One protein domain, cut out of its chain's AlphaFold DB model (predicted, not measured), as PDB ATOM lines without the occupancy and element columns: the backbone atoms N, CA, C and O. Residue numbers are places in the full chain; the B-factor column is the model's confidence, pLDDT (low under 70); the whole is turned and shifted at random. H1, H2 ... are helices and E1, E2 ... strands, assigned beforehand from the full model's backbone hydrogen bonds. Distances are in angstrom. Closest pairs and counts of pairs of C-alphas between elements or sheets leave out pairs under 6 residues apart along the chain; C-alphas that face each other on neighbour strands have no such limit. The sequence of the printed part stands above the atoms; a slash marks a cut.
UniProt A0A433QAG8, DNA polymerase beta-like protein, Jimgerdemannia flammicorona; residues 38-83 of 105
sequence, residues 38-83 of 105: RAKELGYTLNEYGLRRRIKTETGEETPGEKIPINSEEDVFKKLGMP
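This is residues 38 to 83 of the 105 residues of the protein "DNA polymerase beta-like protein" of Jimgerdemannia flammicorona (UniProt A0A433QAG8). A strongly twisted sheet of three strands, with the hairpin turn between E2 and E3 at one end of the longest axis and the helix H2 toward the other; the small helix H1 lies near E1. The sheet is a meander, E1 E2 E3, each strand the antiparallel neighbour of the one before, and both helices only graze it. The printed part has 46 residues, with two named helices and three named strands in the order H1, E1, E2, E3, H2, of mixed class, helices and strands. It is only just compact, close to loose, with a radius of gyration of the C-alphas of 11.1 A, and only just elongated, spanning 35 by 18 by 14 A.

H1, residues 38 to 41, is on the sheet but only grazes it, with residues 38 to 40; its closest C-alphas to E1, residues 44 to 47, are those of Ala 39 and Thr 45, 5.7 A apart. E1 forms an antiparallel hairpin with E2, residues 50 to 56, at 139 degrees; N 45 and O 52 are within hydrogen-bond range at 2.8 A. E2, the inner strand, forms a second antiparallel hairpin with E3, residues 62 to 68, at 138 degrees; N 63 and O 55 are within hydrogen-bond range at 2.9 A. H2, residues 73 to 80, is on the sheet but only grazes it, with residues 76 to 80; its closest C-alphas to E2 are those of Val 76 and Leu 51, 7.7 A apart. H1 and H2 are close but not clearly touching, their closest C-alphas being those of Ala 39 and Leu 80, 6.0 A apart. In H2 every O i to N i+4 pair is within hydrogen-bond range, while H1 is too short for such a pair.

H1 begins at C-alpha 38 (7.157, 13.969, 23.785) and is 5.1 A long from first to last C-alpha. E1 measures 10.1 A, E2 18.4 A and E3 16.8 A. H2 measures 11.3 A and ends at C-alpha 80 (9.564, 9.251, 27.191).

The two C-alphas farthest apart are those of Thr 59 and Pro 83, 36.2 A. The printed part has no cut, and its four links between named elements are tight. Its mean pLDDT is 93.9, and no printed residue is under 70.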
ATOM      1  N   ARG A  38       7.515  14.763  22.613       94.25
ATOM      2  CA  ARG A  38       7.157  13.969  23.785       94.25
ATOM      3  C   ARG A  38       7.944  14.372  25.028       94.25
ATOM      4  O   ARG A  38       7.378  14.514  26.106       94.25
ATOM      5  N   ALA A  39       9.243  14.630  24.880       95.81
ATOM      6  CA  ALA A  39      10.062  15.149  25.970       95.81
ATOM      7  C   ALA A  39       9.482  16.459  26.527       95.81
ATOM      8  O   ALA A  39       9.376  16.598  27.742       95.81
ATOM      9  N   LYS A  40       9.051  17.387  25.659       94.62
ATOM     10  CA  LYS A  40       8.455  18.665  26.080       94.62
ATOM     11  C   LYS A  40       7.145  18.480  26.841       94.62
ATOM     12  O   LYS A  40       6.976  19.128  27.870       94.62
ATOM     13  N   GLU A  41       6.260  17.601  26.373       94.06
ATOM     14  CA  GLU A  41       5.003  17.260  27.066       94.06
ATOM     15  C   GLU A  41       5.256  16.749  28.490       94.06
ATOM     16  O   GLU A  41       4.517  17.076  29.413       94.06
ATOM     17  N   LEU A  42       6.346  16.002  28.681       94.88
ATOM     18  CA  LEU A  42       6.756  15.443  29.969       94.88
ATOM     19  C   LEU A  42       7.602  16.405  30.827       94.88
ATOM     20  O   LEU A  42       8.125  16.009  31.868       94.88
ATOM     21  N   GLY A  43       7.768  17.665  30.414       95.06
ATOM     22  CA  GLY A  43       8.570  18.643  31.155       95.06
ATOM     23  C   GLY A  43      10.081  18.420  31.036       95.06
ATOM     24  O   GLY A  43      10.845  18.786  31.932       95.06
ATOM     25  N   TYR A  44      10.533  17.839  29.927       96.62
ATOM     26  CA  TYR A  44      11.938  17.637  29.598       96.62
ATOM     27  C   TYR A  44      12.350  18.386  28.325       96.62
ATOM     28  O   TYR A  44      11.542  18.834  27.514       96.62
ATOM     29  N   THR A  45      13.658  18.510  28.133       96.19
ATOM     30  CA  THR A  45      14.290  18.897  26.874       96.19
ATOM     31  C   THR A  45      15.239  17.783  26.458       96.19
ATOM     32  O   THR A  45      16.149  17.444  27.211       96.19
ATOM     33  N   LEU A  46      15.022  17.219  25.271       96.81
ATOM     34  CA  LEU A  46      15.878  16.190  24.681       96.81
ATOM     35  C   LEU A  46      16.666  16.772  23.504       96.81
ATOM     36  O   LEU A  46      16.089  17.402  22.617       96.81
ATOM     37  N   ASN A  47      17.973  16.533  23.470       94.56
ATOM     38  CA  ASN A  47      18.835  16.815  22.324       94.56
ATOM     39  C   ASN A  47      19.983  15.788  22.241       94.56
ATOM     40  O   ASN A  47      20.042  14.849  23.030       94.56
ATOM     41  N   GLU A  48      20.899  15.966  21.285       94.12
ATOM     42  CA  GLU A  48      22.072  15.088  21.104       94.12
ATOM     43  C   GLU A  48      23.031  15.079  22.314       94.12
ATOM     44  O   GLU A  48      23.807  14.142  22.486       94.12
ATOM     45  N   TYR A  49      22.929  16.075  23.199       94.81
ATOM     46  CA  TYR A  49      23.735  16.238  24.413       94.81
ATOM     47  C   TYR A  49      23.008  15.823  25.703       94.81
ATOM     48  O   TYR A  49      23.490  16.113  26.800       94.81
ATOM     49  N   GLY A  50      21.844  15.179  25.605       96.00
ATOM     50  CA  GLY A  50      21.176  14.581  26.755       96.00
ATOM     51  C   GLY A  50      19.684  14.878  26.863       96.00
ATOM     52  O   GLY A  50      19.099  15.653  26.104       96.00
ATOM     53  N   LEU A  51      19.085  14.267  27.884       97.56
ATOM     54  CA  LEU A  51      17.746  14.571  28.375       97.56
ATOM     55  C   LEU A  51      17.877  15.414  29.648       97.56
ATOM     56  O   LEU A  51      18.573  15.023  30.583       97.56
ATOM     57  N   ARG A  52      17.228  16.575  29.698       96.94
ATOM     58  CA  ARG A  52      17.285  17.502  30.840       96.94
ATOM     59  C   ARG A  52      15.895  17.870  31.318       96.94
ATOM     60  O   ARG A  52      14.983  17.978  30.501       96.94
ATOM     61  N   ARG A  53      15.725  18.114  32.619       96.19
ATOM     62  CA  ARG A  53      14.503  18.743  33.143       96.19
ATOM     63  C   ARG A  53      14.329  20.114  32.514       96.19
ATOM     64  O   ARG A  53      15.298  20.845  32.336       96.19
ATOM     65  N   ARG A  54      13.099  20.465  32.181       94.38
ATOM     66  CA  ARG A  54      12.743  21.810  31.752       94.38
ATOM     67  C   ARG A  54      12.369  22.610  32.991       94.38
ATOM     68  O   ARG A  54      11.476  22.210  33.734       94.38
ATOM     69  N   ILE A  55      13.072  23.708  33.224       93.44
ATOM     70  CA  ILE A  55      12.818  24.616  34.344       93.44
ATOM     71  C   ILE A  55      12.358  25.967  33.801       93.44
ATOM     72  O   ILE A  55      12.722  26.345  32.688       93.44
ATOM     73  N   LYS A  56      11.543  26.681  34.578       91.06
ATOM     74  CA  LYS A  56      11.170  28.070  34.299       91.06
ATOM     75  C   LYS A  56      11.957  28.977  35.229       91.06
ATOM     76  O   LYS A  56      11.986  28.731  36.434       91.06
ATOM     77  N   THR A  57      12.613  29.982  34.670       88.62
ATOM     78  CA  THR A  57      13.291  31.026  35.440       88.62
ATOM     79  C   THR A  57      12.270  31.998  36.034       88.62
ATOM     80  O   THR A  57      11.095  32.002  35.661       88.62
ATOM     81  N   GLU A  58      12.730  32.872  36.928       85.88
ATOM     82  CA  GLU A  58      11.921  33.969  37.480       85.88
ATOM     83  C   GLU A  58      11.408  34.929  36.393       85.88
ATOM     84  O   GLU A  58      10.334  35.509  36.530       85.88
ATOM     85  N   THR A  59      12.131  35.044  35.273       89.00
ATOM     86  CA  THR A  59      11.735  35.827  34.091       89.00
ATOM     87  C   THR A  59      10.689  35.126  33.216       89.00
ATOM     88  O   THR A  59      10.231  35.696  32.230       89.00
ATOM     89  N   GLY A  60      10.293  33.895  33.561       85.56
ATOM     90  CA  GLY A  60       9.357  33.077  32.789       85.56
ATOM     91  C   GLY A  60       9.988  32.348  31.597       85.56
ATOM     92  O   GLY A  60       9.274  31.667  30.860       85.56
ATOM     93  N   GLU A  61      11.307  32.451  31.412       87.56
ATOM     94  CA  GLU A  61      12.032  31.783  30.332       87.56
ATOM     95  C   GLU A  61      12.252  30.300  30.647       87.56
ATOM     96  O   GLU A  61      12.593  29.908  31.765       87.56
ATOM     97  N   GLU A  62      12.066  29.444  29.645       87.25
ATOM     98  CA  GLU A  62      12.298  28.011  29.790       87.25
ATOM     99  C   GLU A  62      13.758  27.677  29.505       87.25
ATOM    100  O   GLU A  62      14.242  27.865  28.388       87.25
ATOM    101  N   THR A  63      14.447  27.112  30.494       89.12
ATOM    102  CA  THR A  63      15.857  26.733  30.374       89.12
ATOM    103  C   THR A  63      16.077  25.251  30.710       89.12
ATOM    104  O   THR A  63      15.262  24.629  31.403       89.12
ATOM    105  N   PRO A  64      17.142  24.618  30.179       90.44
ATOM    106  CA  PRO A  64      17.512  23.259  30.562       90.44
ATOM    107  C   PRO A  64      18.086  23.234  31.983       90.44
ATOM    108  O   PRO A  64      19.112  23.849  32.257       90.44
ATOM    109  N   GLY A  65      17.448  22.479  32.869       92.75
ATOM    110  CA  GLY A  65      17.904  22.233  34.231       92.75
ATOM    111  C   GLY A  65      18.773  20.979  34.344       92.75
ATOM    112  O   GLY A  65      19.633  20.694  33.499       92.75
ATOM    113  N   GLU A  66      18.526  20.226  35.417       94.75
ATOM    114  CA  GLU A  66      19.236  18.994  35.762       94.75
ATOM    115  C   GLU A  66      19.234  17.984  34.607       94.75
ATOM    116  O   GLU A  66      18.208  17.748  33.957       94.75
ATOM    117  N   LYS A  67      20.393  17.370  34.368       95.44
ATOM    118  CA  LYS A  67      20.543  16.297  33.393       95.44
ATOM    119  C   LYS A  67      20.054  14.977  33.974       95.44
ATOM    120  O   LYS A  67      20.467  14.571  35.054       95.44
ATOM    121  N   ILE A  68      19.196  14.298  33.225       96.31
ATOM    122  CA  ILE A  68      18.704  12.970  33.565       96.31
ATOM    123  C   ILE A  68      19.783  11.943  33.187       96.31
ATOM    124  O   ILE A  68      20.249  11.967  32.044       96.31
ATOM    125  N   PRO A  69      20.184  11.043  34.103       95.19
ATOM    126  CA  PRO A  69      21.091   9.947  33.778       95.19
ATOM    127  C   PRO A  69      20.484   9.018  32.722       95.19
ATOM    128  O   PRO A  69      19.340   8.582  32.869       95.19
ATOM    129  N   ILE A  70      21.260   8.719  31.678       97.19
ATOM    130  CA  ILE A  70      20.904   7.820  30.576       97.19
ATOM    131  C   ILE A  70      22.053   6.828  30.404       97.19
ATOM    132  O   ILE A  70      23.177   7.249  30.129       97.19
ATOM    133  N   ASN A  71      21.773   5.532  30.554       96.38
ATOM    134  CA  ASN A  71      22.775   4.466  30.454       96.38
ATOM    135  C   ASN A  71      22.547   3.544  29.245       96.38
ATOM    136  O   ASN A  71      23.283   2.577  29.071       96.38
ATOM    137  N   SER A  72      21.523   3.811  28.433       97.25
ATOM    138  CA  SER A  72      21.178   3.048  27.230       97.25
ATOM    139  C   SER A  72      20.303   3.882  26.284       97.25
ATOM    140  O   SER A  72      19.799   4.941  26.672       97.25
ATOM    141  N   GLU A  73      20.109   3.434  25.040       95.88
ATOM    142  CA  GLU A  73      19.113   4.056  24.157       95.88
ATOM    143  C   GLU A  73      17.695   3.798  24.697       95.88
ATOM    144  O   GLU A  73      16.864   4.704  24.740       95.88
ATOM    145  N   GLU A  74      17.448   2.586  25.192       96.12
ATOM    146  CA  GLU A  74      16.219   2.099  25.821       96.12
ATOM    147  C   GLU A  74      15.780   2.982  26.991       96.12
ATOM    148  O   GLU A  74      14.589   3.266  27.136       96.12
ATOM    149  N   ASP A  75      16.727   3.469  27.800       97.12
ATOM    150  CA  ASP A  75      16.447   4.410  28.886       97.12
ATOM    151  C   ASP A  75      15.774   5.683  28.366       97.12
ATOM    152  O   ASP A  75      14.859   6.196  29.015       97.12
ATOM    153  N   VAL A  76      16.174   6.189  27.194       96.38
ATOM    154  CA  VAL A  76      15.546   7.372  26.590       96.38
ATOM    155  C   VAL A  76      14.090   7.068  26.256       96.38
ATOM    156  O   VAL A  76      13.206   7.793  26.709       96.38
ATOM    157  N   PHE A  77      13.818   5.971  25.546       95.19
ATOM    158  CA  PHE A  77      12.449   5.562  25.209       95.19
ATOM    159  C   PHE A  77      11.590   5.362  26.459       95.19
ATOM    160  O   PHE A  77      10.486   5.902  26.548       95.19
ATOM    161  N   LYS A  78      12.132   4.687  27.478       95.88
ATOM    162  CA  LYS A  78      11.461   4.468  28.764       95.88
ATOM    163  C   LYS A  78      11.118   5.781  29.467       95.88
ATOM    164  O   LYS A  78      10.006   5.927  29.967       95.88
ATOM    165  N   LYS A  79      12.039   6.752  29.503       95.88
ATOM    166  CA  LYS A  79      11.790   8.080  30.100       95.88
ATOM    167  C   LYS A  79      10.742   8.884  29.331       95.88
ATOM    168  O   LYS A  79      10.075   9.715  29.939       95.88
ATOM    169  N   LEU A  80      10.591   8.633  28.032       94.88
ATOM    170  CA  LEU A  80       9.564   9.251  27.191       94.88
ATOM    171  C   LEU A  80       8.220   8.499  27.199       94.88
ATOM    172  O   LEU A  80       7.247   8.989  26.620       94.88
ATOM    173  N   GLY A  81       8.148   7.334  27.851       93.12
ATOM    174  CA  GLY A  81       6.964   6.472  27.829       93.12
ATOM    175  C   GLY A  81       6.670   5.916  26.434       93.12
ATOM    176  O   GLY A  81       5.512   5.797  26.052       93.12
ATOM    177  N   MET A  82       7.714   5.646  25.651       90.88
ATOM    178  CA  MET A  82       7.619   5.120  24.291       90.88
ATOM    179  C   MET A  82       8.136   3.675  24.254       90.88
ATOM    180  O   MET A  82       9.073   3.351  24.990       90.88
ATOM    181  N   PRO A  83       7.586   2.804  23.389       91.00
ATOM    182  CA  PRO A  83       8.197   1.507  23.130       91.00
ATOM    183  C   PRO A  83       9.577   1.701  22.490       91.00
ATOM    184  O   PRO A  83       9.763   2.598  21.662       91.00
TER     185      PRO A  83